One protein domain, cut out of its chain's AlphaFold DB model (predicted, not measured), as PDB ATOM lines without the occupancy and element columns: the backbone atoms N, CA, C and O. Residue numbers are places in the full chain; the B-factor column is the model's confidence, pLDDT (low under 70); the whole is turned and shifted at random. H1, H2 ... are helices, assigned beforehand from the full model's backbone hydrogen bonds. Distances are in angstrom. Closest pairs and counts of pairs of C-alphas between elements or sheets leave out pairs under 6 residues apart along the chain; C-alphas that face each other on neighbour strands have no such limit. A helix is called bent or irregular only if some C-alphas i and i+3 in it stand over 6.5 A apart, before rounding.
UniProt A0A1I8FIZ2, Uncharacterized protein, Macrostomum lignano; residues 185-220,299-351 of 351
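Overview. This is residues 185 to 220 and 299 to 351 of the 351 residues of an uncharacterized protein of Macrostomum lignano (UniProt A0A1I8FIZ2). One very long helix, H3, bent once near one end, makes the length of a thin rod; two shorter helices, H1 and H2, form an L whose one limb, H1, touches the long arm H3b with a few residues near its start. The far stretch of the rod, residues 333 to 351, of which 333 to 348 belong to H3, sticks out free. The printed part has 89 residues with three named helices in the order H1, H2, H3 and no named strand, an all helix class. The whole is extended, with a radius of gyration of the C-alphas of 21.9 A and spans of 76 by 26 by 23 A.

Along the chain. Find C-alpha 185 at (-49.208, 14.750, -11.236); from there H1, residues 185 to 199, runs 21.2 A. Next look at H2, residues 201 to 220, 27.0 A long. H3, residues 299 to 348, was assigned as one helix by its hydrogen bonds but is bent: C-alphas 312 and 315 are 6.7 A apart. Its arm H3a, residues 299 to 312, is 19.8 A long; its arm H3b, residues 315 to 348, runs 50.3 A and ends at C-alpha 348, (-66.659, -4.548, -28.841).

Arrangement. Look at Leu 187 and Glu 328, whose C-alphas, 7.1 A apart, are the closest of H1 and H3b. These two touch, with residues 187 to 190 and 325 to 329 alone, at a shallow tilt of 30 degrees, opposite ways. H1 and H2 are close but not clearly touching; their closest C-alphas, Ala 197 and Val 204, are 7.5 A apart. Their lines are about perpendicular, at 84 degrees. H3a and H3b stand at a steep tilt of 38 degrees. H2 is apart from H3a and H3b, and H1 from H3a. Every O i to N i+4 pair is within hydrogen-bond range in H1, H2 and H3b; in H3a, 9 of 10 are.

Size, cuts and confidence. The C-alphas farthest apart, Asn 299 and Gln 351, are 76.4 A apart. The link from H1 to H2 is tight. Residues 221 to 298 are not printed; across this cut C-alphas 220 and 299 are 15.1 A apart. The mean pLDDT of the printed part is 74.5; it is under 70 in residues 205 to 220, 299 to 309, 349 and 351.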
ATOM      1  N   LEU A 185     -50.018  14.456 -12.420       87.88
ATOM      2  CA  LEU A 185     -49.208  14.750 -11.236       87.88
ATOM      3  C   LEU A 185     -48.533  16.126 -11.335       87.88
ATOM      4  O   LEU A 185     -48.527  16.866 -10.352       87.88
ATOM      5  N   VAL A 186     -47.993  16.477 -12.507       87.75
ATOM      6  CA  VAL A 186     -47.387  17.798 -12.753       87.75
ATOM      7  C   VAL A 186     -48.422  18.909 -12.578       87.75
ATOM      8  O   VAL A 186     -48.153  19.865 -11.855       87.75
ATOM      9  N   LEU A 187     -49.632  18.728 -13.107       88.50
ATOM     10  CA  LEU A 187     -50.718  19.699 -12.978       88.50
ATOM     11  C   LEU A 187     -51.128  19.937 -11.513       88.50
ATOM     12  O   LEU A 187     -51.340  21.073 -11.089       88.50
ATOM     13  N   VAL A 188     -51.189  18.883 -10.693       90.94
ATOM     14  CA  VAL A 188     -51.463  19.022  -9.249       90.94
ATOM     15  C   VAL A 188     -50.344  19.790  -8.541       90.94
ATOM     16  O   VAL A 188     -50.620  20.632  -7.678       90.94
ATOM     17  N   LEU A 189     -49.083  19.529  -8.900       89.06
ATOM     18  CA  LEU A 189     -47.939  20.265  -8.363       89.06
ATOM     19  C   LEU A 189     -47.967  21.738  -8.785       89.06
ATOM     20  O   LEU A 189     -47.704  22.597  -7.945       89.06
ATOM     21  N   GLU A 190     -48.333  22.043 -10.032       90.69
ATOM     22  CA  GLU A 190     -48.450  23.417 -10.526       90.69
ATOM     23  C   GLU A 190     -49.568  24.177  -9.802       90.69
ATOM     24  O   GLU A 190     -49.331  25.276  -9.303       90.69
ATOM     25  N   ILE A 191     -50.749  23.572  -9.635       91.25
ATOM     26  CA  ILE A 191     -51.857  24.178  -8.878       91.25
ATOM     27  C   ILE A 191     -51.444  24.427  -7.424       91.25
ATOM     28  O   ILE A 191     -51.672  25.510  -6.885       91.25
ATOM     29  N   THR A 192     -50.793  23.451  -6.786       92.00
ATOM     30  CA  THR A 192     -50.313  23.596  -5.403       92.00
ATOM     31  C   THR A 192     -49.280  24.720  -5.298       92.00
ATOM     32  O   THR A 192     -49.356  25.545  -4.388       92.00
ATOM     33  N   ALA A 193     -48.342  24.797  -6.246       87.50
ATOM     34  CA  ALA A 193     -47.346  25.859  -6.311       87.50
ATOM     35  C   ALA A 193     -47.988  27.231  -6.559       87.50
ATOM     36  O   ALA A 193     -47.599  28.197  -5.907       87.50
ATOM     37  N   ALA A 194     -48.995  27.322  -7.430       88.00
ATOM     38  CA  ALA A 194     -49.726  28.554  -7.713       88.00
ATOM     39  C   ALA A 194     -50.494  29.057  -6.482       88.00
ATOM     40  O   ALA A 194     -50.415  30.240  -6.149       88.00
ATOM     41  N   ILE A 195     -51.174  28.162  -5.756       91.31
ATOM     42  CA  ILE A 195     -51.883  28.499  -4.513       91.31
ATOM     43  C   ILE A 195     -50.887  28.945  -3.439       91.31
ATOM     44  O   ILE A 195     -51.072  29.995  -2.826       91.31
ATOM     45  N   MET A 196     -49.802  28.195  -3.231       87.38
ATOM     46  CA  MET A 196     -48.757  28.564  -2.270       87.38
ATOM     47  C   MET A 196     -48.119  29.908  -2.622       87.38
ATOM     48  O   MET A 196     -47.936  30.749  -1.743       87.38
ATOM     49  N   ALA A 197     -47.823  30.136  -3.903       84.00
ATOM     50  CA  ALA A 197     -47.300  31.402  -4.382       84.00
ATOM     51  C   ALA A 197     -48.284  32.540  -4.110       84.00
ATOM     52  O   ALA A 197     -47.836  33.577  -3.647       84.00
ATOM     53  N   ALA A 198     -49.590  32.346  -4.330       85.38
ATOM     54  CA  ALA A 198     -50.630  33.345  -4.081       85.38
ATOM     55  C   ALA A 198     -50.841  33.649  -2.586       85.38
ATOM     56  O   ALA A 198     -50.979  34.811  -2.211       85.38
ATOM     57  N   VAL A 199     -50.830  32.630  -1.721       91.81
ATOM     58  CA  VAL A 199     -51.038  32.796  -0.272       91.81
ATOM     59  C   VAL A 199     -49.811  33.411   0.401       91.81
ATOM     60  O   VAL A 199     -49.938  34.295   1.247       91.81
ATOM     61  N   PHE A 200     -48.608  32.982   0.015       86.62
ATOM     62  CA  PHE A 200     -47.360  33.392   0.658       86.62
ATOM     63  C   PHE A 200     -46.598  34.476  -0.111       86.62
ATOM     64  O   PHE A 200     -45.409  34.652   0.144       86.62
ATOM     65  N   GLN A 201     -47.237  35.244  -1.005       77.25
ATOM     66  CA  GLN A 201     -46.562  36.288  -1.801       77.25
ATOM     67  C   GLN A 201     -45.698  37.218  -0.944       77.25
ATOM     68  O   GLN A 201     -44.551  37.488  -1.288       77.25
ATOM     69  N   SER A 202     -46.222  37.663   0.201       75.81
ATOM     70  CA  SER A 202     -45.510  38.545   1.131       75.81
ATOM     71  C   SER A 202     -44.295  37.866   1.770       75.81
ATOM     72  O   SER A 202     -43.223  38.459   1.858       75.81
ATOM     73  N   HIS A 203     -44.423  36.601   2.171       74.81
ATOM     74  CA  HIS A 203     -43.343  35.852   2.809       74.81
ATOM     75  C   HIS A 203     -42.261  35.422   1.811       74.81
ATOM     76  O   HIS A 203     -41.070  35.523   2.110       74.81
ATOM     77  N   VAL A 204     -42.666  34.985   0.616       70.12
ATOM     78  CA  VAL A 204     -41.771  34.643  -0.495       70.12
ATOM     79  C   VAL A 204     -41.006  35.880  -0.933       70.12
ATOM     80  O   VAL A 204     -39.796  35.799  -1.103       70.12
ATOM     81  N   ARG A 205     -41.673  37.033  -1.035       64.88
ATOM     82  CA  ARG A 205     -41.031  38.304  -1.353       64.88
ATOM     83  C   ARG A 205     -39.983  38.688  -0.304       64.88
ATOM     84  O   ARG A 205     -38.819  38.825  -0.659       64.88
ATOM     85  N   ASN A 206     -40.342  38.713   0.978       65.69
ATOM     86  CA  ASN A 206     -39.410  39.075   2.056       65.69
ATOM     87  C   ASN A 206     -38.226  38.091   2.185       65.69
ATOM     88  O   ASN A 206     -37.092  38.482   2.465       65.69
ATOM     89  N   SER A 207     -38.472  36.796   1.970       64.38
ATOM     90  CA  SER A 207     -37.440  35.751   2.052       64.38
ATOM     91  C   SER A 207     -36.543  35.720   0.814       64.38
ATOM     92  O   SER A 207     -35.338  35.478   0.923       64.38
ATOM     93  N   ALA A 208     -37.107  35.982  -0.368       59.78
ATOM     94  CA  ALA A 208     -36.345  36.164  -1.594       59.78
ATOM     95  C   ALA A 208     -35.473  37.417  -1.496       59.78
ATOM     96  O   ALA A 208     -34.311  37.364  -1.880       59.78
ATOM     97  N   GLU A 209     -35.983  38.498  -0.911       55.28
ATOM     98  CA  GLU A 209     -35.238  39.732  -0.658       55.28
ATOM     99  C   GLU A 209     -34.034  39.486   0.250       55.28
ATOM    100  O   GLU A 209     -32.902  39.750  -0.152       55.28
ATOM    101  N   ALA A 210     -34.244  38.883   1.423       55.09
ATOM    102  CA  ALA A 210     -33.158  38.599   2.356       55.09
ATOM    103  C   ALA A 210     -32.150  37.577   1.790       55.09
ATOM    104  O   ALA A 210     -30.938  37.770   1.877       55.09
ATOM    105  N   GLY A 211     -32.631  36.489   1.183       55.34
ATOM    106  CA  GLY A 211     -31.782  35.388   0.725       55.34
ATOM    107  C   GLY A 211     -31.100  35.627  -0.623       55.34
ATOM    108  O   GLY A 211     -29.949  35.233  -0.814       55.34
ATOM    109  N   ALA A 212     -31.778  36.246  -1.593       55.72
ATOM    110  CA  ALA A 212     -31.183  36.544  -2.897       55.72
ATOM    111  C   ALA A 212     -30.150  37.664  -2.785       55.72
ATOM    112  O   ALA A 212     -29.071  37.523  -3.357       55.72
ATOM    113  N   MET A 213     -30.423  38.706  -1.993       50.78
ATOM    114  CA  MET A 213     -29.461  39.783  -1.768       50.78
ATOM    115  C   MET A 213     -28.194  39.258  -1.090       50.78
ATOM    116  O   MET A 213     -27.100  39.528  -1.577       50.78
ATOM    117  N   LEU A 214     -28.325  38.411  -0.063       48.06
ATOM    118  CA  LEU A 214     -27.174  37.810   0.616       48.06
ATOM    119  C   LEU A 214     -26.355  36.903  -0.318       48.06
ATOM    120  O   LEU A 214     -25.131  36.898  -0.261       48.06
ATOM    121  N   ARG A 215     -27.008  36.157  -1.221       47.56
ATOM    122  CA  ARG A 215     -26.325  35.291  -2.200       47.56
ATOM    123  C   ARG A 215     -25.635  36.074  -3.313       47.56
ATOM    124  O   ARG A 215     -24.542  35.693  -3.724       47.56
ATOM    125  N   VAL A 216     -26.252  37.149  -3.801       50.31
ATOM    126  CA  VAL A 216     -25.640  38.054  -4.785       50.31
ATOM    127  C   VAL A 216     -24.470  38.790  -4.141       50.31
ATOM    128  O   VAL A 216     -23.394  38.840  -4.731       50.31
ATOM    129  N   GLN A 217     -24.632  39.257  -2.901       48.81
ATOM    130  CA  GLN A 217     -23.551  39.843  -2.122       48.81
ATOM    131  C   GLN A 217     -22.398  38.851  -1.988       48.81
ATOM    132  O   GLN A 217     -21.331  39.097  -2.515       48.81
ATOM    133  N   ASN A 218     -22.630  37.663  -1.436       43.38
ATOM    134  CA  ASN A 218     -21.561  36.703  -1.163       43.38
ATOM    135  C   ASN A 218     -20.846  36.169  -2.425       43.38
ATOM    136  O   ASN A 218     -19.719  35.684  -2.348       43.38
ATOM    137  N   ARG A 219     -21.490  36.230  -3.603       42.78
ATOM    138  CA  ARG A 219     -20.919  35.742  -4.871       42.78
ATOM    139  C   ARG A 219     -20.202  36.821  -5.684       42.78
ATOM    140  O   ARG A 219     -19.258  36.495  -6.395       42.78
ATOM    141  N   PHE A 220     -20.657  38.072  -5.615       40.25
ATOM    142  CA  PHE A 220     -20.102  39.186  -6.397       40.25
ATOM    143  C   PHE A 220     -19.316  40.192  -5.545       40.25
ATOM    144  O   PHE A 220     -18.419  40.863  -6.049       40.25
ATOM    145  N   ASN A 299     -28.833  51.985  -2.092       45.31
ATOM    146  CA  ASN A 299     -29.158  50.553  -2.271       45.31
ATOM    147  C   ASN A 299     -30.654  50.293  -2.519       45.31
ATOM    148  O   ASN A 299     -31.033  49.269  -3.087       45.31
ATOM    149  N   ALA A 300     -31.493  51.277  -2.187       41.19
ATOM    150  CA  ALA A 300     -32.879  51.352  -2.619       41.19
ATOM    151  C   ALA A 300     -33.032  51.422  -4.152       41.19
ATOM    152  O   ALA A 300     -33.939  50.807  -4.683       41.19
ATOM    153  N   LEU A 301     -32.156  52.109  -4.893       46.19
ATOM    154  CA  LEU A 301     -32.298  52.357  -6.333       46.19
ATOM    155  C   LEU A 301     -32.048  51.105  -7.190       46.19
ATOM    156  O   LEU A 301     -32.832  50.823  -8.093       46.19
ATOM    157  N   ALA A 302     -30.997  50.327  -6.907       51.53
ATOM    158  CA  ALA A 302     -30.697  49.101  -7.659       51.53
ATOM    159  C   ALA A 302     -31.738  47.996  -7.396       51.53
ATOM    160  O   ALA A 302     -32.155  47.291  -8.315       51.53
ATOM    161  N   TYR A 303     -32.199  47.886  -6.147       51.50
ATOM    162  CA  TYR A 303     -33.255  46.957  -5.756       51.50
ATOM    163  C   TYR A 303     -34.621  47.379  -6.298       51.50
ATOM    164  O   TYR A 303     -35.318  46.550  -6.876       51.50
ATOM    165  N   ASN A 304     -34.976  48.662  -6.196       52.62
ATOM    166  CA  ASN A 304     -36.210  49.171  -6.786       52.62
ATOM    167  C   ASN A 304     -36.190  48.999  -8.304       52.62
ATOM    168  O   ASN A 304     -37.209  48.614  -8.848       52.62
ATOM    169  N   SER A 305     -35.036  49.145  -8.968       59.81
ATOM    170  CA  SER A 305     -34.906  48.876 -10.410       59.81
ATOM    171  C   SER A 305     -35.121  47.395 -10.751       59.81
ATOM    172  O   SER A 305     -35.776  47.077 -11.739       59.81
ATOM    173  N   LEU A 306     -34.603  46.467  -9.934       61.72
ATOM    174  CA  LEU A 306     -34.830  45.031 -10.128       61.72
ATOM    175  C   LEU A 306     -36.278  44.638  -9.821       61.72
ATOM    176  O   LEU A 306     -36.859  43.846 -10.553       61.72
ATOM    177  N   LEU A 307     -36.870  45.178  -8.757       64.88
ATOM    178  CA  LEU A 307     -38.282  44.983  -8.450       64.88
ATOM    179  C   LEU A 307     -39.176  45.567  -9.532       64.88
ATOM    180  O   LEU A 307     -40.178  44.954  -9.869       64.88
ATOM    181  N   GLU A 308     -38.839  46.741 -10.051       69.81
ATOM    182  CA  GLU A 308     -39.578  47.402 -11.117       69.81
ATOM    183  C   GLU A 308     -39.501  46.547 -12.381       69.81
ATOM    184  O   GLU A 308     -40.543  46.203 -12.932       69.81
ATOM    185  N   TYR A 309     -38.315  46.031 -12.720       67.81
ATOM    186  CA  TYR A 309     -38.125  45.045 -13.783       67.81
ATOM    187  C   TYR A 309     -38.954  43.768 -13.547       67.81
ATOM    188  O   TYR A 309     -39.769  43.386 -14.381       67.81
ATOM    189  N   VAL A 310     -38.832  43.120 -12.386       72.44
ATOM    190  CA  VAL A 310     -39.592  41.900 -12.056       72.44
ATOM    191  C   VAL A 310     -41.099  42.168 -12.055       72.44
ATOM    192  O   VAL A 310     -41.863  41.356 -12.568       72.44
ATOM    193  N   SER A 311     -41.546  43.313 -11.544       71.12
ATOM    194  CA  SER A 311     -42.955  43.708 -11.542       71.12
ATOM    195  C   SER A 311     -43.471  43.956 -12.961       71.12
ATOM    196  O   SER A 311     -44.601  43.570 -13.271       71.12
ATOM    197  N   GLN A 312     -42.630  44.488 -13.849       81.50
ATOM    198  CA  GLN A 312     -42.951  44.726 -15.251       81.50
ATOM    199  C   GLN A 312     -43.118  43.409 -16.020       81.50
ATOM    200  O   GLN A 312     -44.056  43.279 -16.807       81.50
ATOM    201  N   TYR A 313     -42.278  42.407 -15.742       80.62
ATOM    202  CA  TYR A 313     -42.381  41.078 -16.358       80.62
ATOM    203  C   TYR A 313     -43.305  40.106 -15.607       80.62
ATOM    204  O   TYR A 313     -43.680  39.078 -16.162       80.62
ATOM    205  N   SER A 314     -43.754  40.424 -14.390       79.56
ATOM    206  CA  SER A 314     -44.645  39.543 -13.617       79.56
ATOM    207  C   SER A 314     -45.976  39.278 -14.329       79.56
ATOM    208  O   SER A 314     -46.426  38.137 -14.396       79.56
ATOM    209  N   LYS A 315     -46.579  40.310 -14.933       83.50
ATOM    210  CA  LYS A 315     -47.850  40.206 -15.665       83.50
ATOM    211  C   LYS A 315     -47.771  39.261 -16.873       83.50
ATOM    212  O   LYS A 315     -48.593  38.349 -16.932       83.50
ATOM    213  N   PRO A 316     -46.815  39.412 -17.817       89.06
ATOM    214  CA  PRO A 316     -46.706  38.471 -18.929       89.06
ATOM    215  C   PRO A 316     -46.353  37.054 -18.466       89.06
ATOM    216  O   PRO A 316     -46.863  36.101 -19.047       89.06
ATOM    217  N   ILE A 317     -45.565  36.892 -17.397       87.00
ATOM    218  CA  ILE A 317     -45.261  35.564 -16.837       87.00
ATOM    219  C   ILE A 317     -46.537  34.879 -16.328       87.00
ATOM    220  O   ILE A 317     -46.768  33.723 -16.662       87.00
ATOM    221  N   ILE A 318     -47.400  35.589 -15.590       87.94
ATOM    222  CA  ILE A 318     -48.676  35.033 -15.108       87.94
ATOM    223  C   ILE A 318     -49.564  34.604 -16.284       87.94
ATOM    224  O   ILE A 318     -50.144  33.521 -16.243       87.94
ATOM    225  N   ILE A 319     -49.641  35.410 -17.350       90.69
ATOM    226  CA  ILE A 319     -50.416  35.069 -18.556       90.69
ATOM    227  C   ILE A 319     -49.879  33.785 -19.204       90.69
ATOM    228  O   ILE A 319     -50.664  32.913 -19.574       90.69
ATOM    229  N   ILE A 320     -48.555  33.644 -19.306       92.00
ATOM    230  CA  ILE A 320     -47.914  32.440 -19.851       92.00
ATOM    231  C   ILE A 320     -48.220  31.219 -18.975       92.00
ATOM    232  O   ILE A 320     -48.604  30.187 -19.515       92.00
ATOM    233  N   CYS A 321     -48.123  31.329 -17.647       88.50
ATOM    234  CA  CYS A 321     -48.457  30.232 -16.731       88.50
ATOM    235  C   CYS A 321     -49.918  29.785 -16.872       88.50
ATOM    236  O   CYS A 321     -50.191  28.594 -16.956       88.50
ATOM    237  N   VAL A 322     -50.868  30.723 -16.977       91.50
ATOM    238  CA  VAL A 322     -52.284  30.381 -17.198       91.50
ATOM    239  C   VAL A 322     -52.477  29.669 -18.539       91.50
ATOM    240  O   VAL A 322     -53.219  28.694 -18.612       91.50
ATOM    241  N   ALA A 323     -51.803  30.125 -19.597       91.62
ATOM    242  CA  ALA A 323     -51.869  29.479 -20.903       91.62
ATOM    243  C   ALA A 323     -51.296  28.051 -20.876       91.62
ATOM    244  O   ALA A 323     -51.890  27.151 -21.470       91.62
ATOM    245  N   ILE A 324     -50.185  27.837 -20.163       90.38
ATOM    246  CA  ILE A 324     -49.586  26.510 -19.960       90.38
ATOM    247  C   ILE A 324     -50.561  25.605 -19.201       90.38
ATOM    248  O   ILE A 324     -50.905  24.545 -19.716       90.38
ATOM    249  N   GLY A 325     -51.102  26.053 -18.066       89.56
ATOM    250  CA  GLY A 325     -52.065  25.264 -17.293       89.56
ATOM    251  C   GLY A 325     -53.322  24.901 -18.095       89.56
ATOM    252  O   GLY A 325     -53.781  23.761 -18.059       89.56
ATOM    253  N   LEU A 326     -53.864  25.826 -18.898       90.81
ATOM    254  CA  LEU A 326     -54.986  25.526 -19.799       90.81
ATOM    255  C   LEU A 326     -54.615  24.478 -20.854       90.81
ATOM    256  O   LEU A 326     -55.410  23.581 -21.143       90.81
ATOM    257  N   PHE A 327     -53.415  24.579 -21.422       87.81
ATOM    258  CA  PHE A 327     -52.917  23.610 -22.388       87.81
ATOM    259  C   PHE A 327     -52.759  22.214 -21.761       87.81
ATOM    260  O   PHE A 327     -53.180  21.224 -22.361       87.81
ATOM    261  N   GLU A 328     -52.240  22.126 -20.536       87.31
ATOM    262  CA  GLU A 328     -52.121  20.865 -19.797       87.31
ATOM    263  C   GLU A 328     -53.487  20.233 -19.496       87.31
ATOM    264  O   GLU A 328     -53.660  19.026 -19.678       87.31
ATOM    265  N   ILE A 329     -54.492  21.037 -19.126       89.25
ATOM    266  CA  ILE A 329     -55.870  20.559 -18.923       89.25
ATOM    267  C   ILE A 329     -56.440  19.985 -20.225       89.25
ATOM    268  O   ILE A 329     -57.015  18.894 -20.227       89.25
ATOM    269  N   LEU A 330     -56.275  20.691 -21.348       86.38
ATOM    270  CA  LEU A 330     -56.738  20.218 -22.655       86.38
ATOM    271  C   LEU A 330     -56.035  18.921 -23.068       86.38
ATOM    272  O   LEU A 330     -56.688  17.993 -23.563       86.38
ATOM    273  N   ALA A 331     -54.727  18.824 -22.827       81.44
ATOM    274  CA  ALA A 331     -53.955  17.616 -23.074       81.44
ATOM    275  C   ALA A 331     -54.463  16.452 -22.211       81.44
ATOM    276  O   ALA A 331     -54.738  15.377 -22.749       81.44
ATOM    277  N   PHE A 332     -54.669  16.662 -20.910       85.06
ATOM    278  CA  PHE A 332     -55.188  15.647 -19.994       85.06
ATOM    279  C   PHE A 332     -56.576  15.137 -20.420       85.06
ATOM    280  O   PHE A 332     -56.785  13.928 -20.541       85.06
ATOM    281  N   CYS A 333     -57.505  16.045 -20.734       84.94
ATOM    282  CA  CYS A 333     -58.845  15.700 -21.217       84.94
ATOM    283  C   CYS A 333     -58.800  14.883 -22.516       84.94
ATOM    284  O   CYS A 333     -59.524  13.895 -22.656       84.94
ATOM    285  N   SER A 334     -57.922  15.260 -23.446       80.31
ATOM    286  CA  SER A 334     -57.756  14.554 -24.720       80.31
ATOM    287  C   SER A 334     -57.199  13.139 -24.526       80.31
ATOM    288  O   SER A 334     -57.684  12.195 -25.151       80.31
ATOM    289  N   HIS A 335     -56.242  12.957 -23.608       79.81
ATOM    290  CA  HIS A 335     -55.703  11.639 -23.261       79.81
ATOM    291  C   HIS A 335     -56.754  10.754 -22.580       79.81
ATOM    292  O   HIS A 335     -56.901   9.590 -22.949       79.81
ATOM    293  N   ALA A 336     -57.534  11.300 -21.643       81.94
ATOM    294  CA  ALA A 336     -58.626  10.569 -20.999       81.94
ATOM    295  C   ALA A 336     -59.711  10.138 -22.004       81.94
ATOM    296  O   ALA A 336     -60.214   9.014 -21.935       81.94
ATOM    297  N   GLY A 337     -60.045  11.006 -22.966       82.00
ATOM    298  CA  GLY A 337     -60.957  10.683 -24.065       82.00
ATOM    299  C   GLY A 337     -60.428   9.555 -24.952       82.00
ATOM    300  O   GLY A 337     -61.165   8.619 -25.262       82.00
ATOM    301  N   LEU A 338     -59.138   9.594 -25.298       77.19
ATOM    302  CA  LEU A 338     -58.493   8.546 -26.089       77.19
ATOM    303  C   LEU A 338     -58.460   7.203 -25.345       77.19
ATOM    304  O   LEU A 338     -58.773   6.178 -25.939       77.19
ATOM    305  N   ILE A 339     -58.151   7.195 -24.044       78.75
ATOM    306  CA  ILE A 339     -58.149   5.969 -23.228       78.75
ATOM    307  C   ILE A 339     -59.532   5.302 -23.247       78.75
ATOM    308  O   ILE A 339     -59.622   4.100 -23.497       78.75
ATOM    309  N   ARG A 340     -60.605   6.085 -23.057       82.06
ATOM    310  CA  ARG A 340     -61.987   5.581 -23.117       82.06
ATOM    311  C   ARG A 340     -62.358   5.043 -24.495       82.06
ATOM    312  O   ARG A 340     -63.011   4.009 -24.580       82.06
ATOM    313  N   ALA A 341     -61.923   5.700 -25.570       80.56
ATOM    314  CA  ALA A 341     -62.164   5.212 -26.926       80.56
ATOM    315  C   ALA A 341     -61.537   3.820 -27.148       80.56
ATOM    316  O   ALA A 341     -62.218   2.905 -27.599       80.56
ATOM    317  N   ILE A 342     -60.281   3.620 -26.728       77.00
ATOM    318  CA  ILE A 342     -59.594   2.320 -26.856       77.00
ATOM    319  C   ILE A 342     -60.216   1.265 -25.909       77.00
ATOM    320  O   ILE A 342     -60.172   0.057 -26.159       77.00
ATOM    321  N   GLU A 343     -60.776   1.673 -24.768       80.56
ATOM    322  CA  GLU A 343     -61.515   0.771 -23.875       80.56
ATOM    323  C   GLU A 343     -62.805   0.249 -24.506       80.56
ATOM    324  O   GLU A 343     -63.054  -0.961 -24.473       80.56
ATOM    325  N   ASN A 344     -63.556   1.132 -25.159       81.12
ATOM    326  CA  ASN A 344     -64.758   0.769 -25.894       81.12
ATOM    327  C   ASN A 344     -64.438  -0.178 -27.061       81.12
ATOM    328  O   ASN A 344     -65.050  -1.238 -27.150       81.12
ATOM    329  N   ASP A 345     -63.421   0.118 -27.879       79.00
ATOM    330  CA  ASP A 345     -63.037  -0.724 -29.028       79.00
ATOM    331  C   ASP A 345     -62.666  -2.161 -28.616       79.00
ATOM    332  O   ASP A 345     -63.079  -3.135 -29.245       79.00
ATOM    333  N   VAL A 346     -61.936  -2.326 -27.507       76.62
ATOM    334  CA  VAL A 346     -61.596  -3.661 -26.974       76.62
ATOM    335  C   VAL A 346     -62.815  -4.379 -26.394       76.62
ATOM    336  O   VAL A 346     -62.847  -5.609 -26.389       76.62
ATOM    337  N   SER A 347     -63.800  -3.637 -25.892       76.12
ATOM    338  CA  SER A 347     -65.036  -4.219 -25.365       76.12
ATOM    339  C   SER A 347     -65.911  -4.763 -26.496       76.12
ATOM    340  O   SER A 347     -66.428  -5.868 -26.362       76.12
ATOM    341  N   TYR A 348     -65.990  -4.056 -27.630       72.50
ATOM    342  CA  TYR A 348     -66.659  -4.548 -28.841       72.50
ATOM    343  C   TYR A 348     -65.952  -5.757 -29.460       72.50
ATOM    344  O   TYR A 348     -66.615  -6.686 -29.895       72.50
ATOM    345  N   ALA A 349     -64.617  -5.796 -29.451       69.81
ATOM    346  CA  ALA A 349     -63.860  -6.922 -30.008       69.81
ATOM    347  C   ALA A 349     -63.989  -8.240 -29.212       69.81
ATOM    348  O   ALA A 349     -63.567  -9.289 -29.695       69.81
ATOM    349  N   LYS A 350     -64.501  -8.190 -27.974       72.75
ATOM    350  CA  LYS A 350     -64.719  -9.371 -27.123       72.75
ATOM    351  C   LYS A 350     -66.134  -9.953 -27.219       72.75
ATOM    352  O   LYS A 350     -66.341 -11.038 -26.678       72.75
ATOM    353  N   GLN A 351     -67.077  -9.222 -27.812       61.34
ATOM    354  CA  GLN A 351     -68.472  -9.640 -28.001       61.34
ATOM    355  C   GLN A 351     -68.641 -10.371 -29.332       61.34
ATOM    356  O   GLN A 351     -69.450 -11.322 -29.357       61.34
TER     357      GLN A 351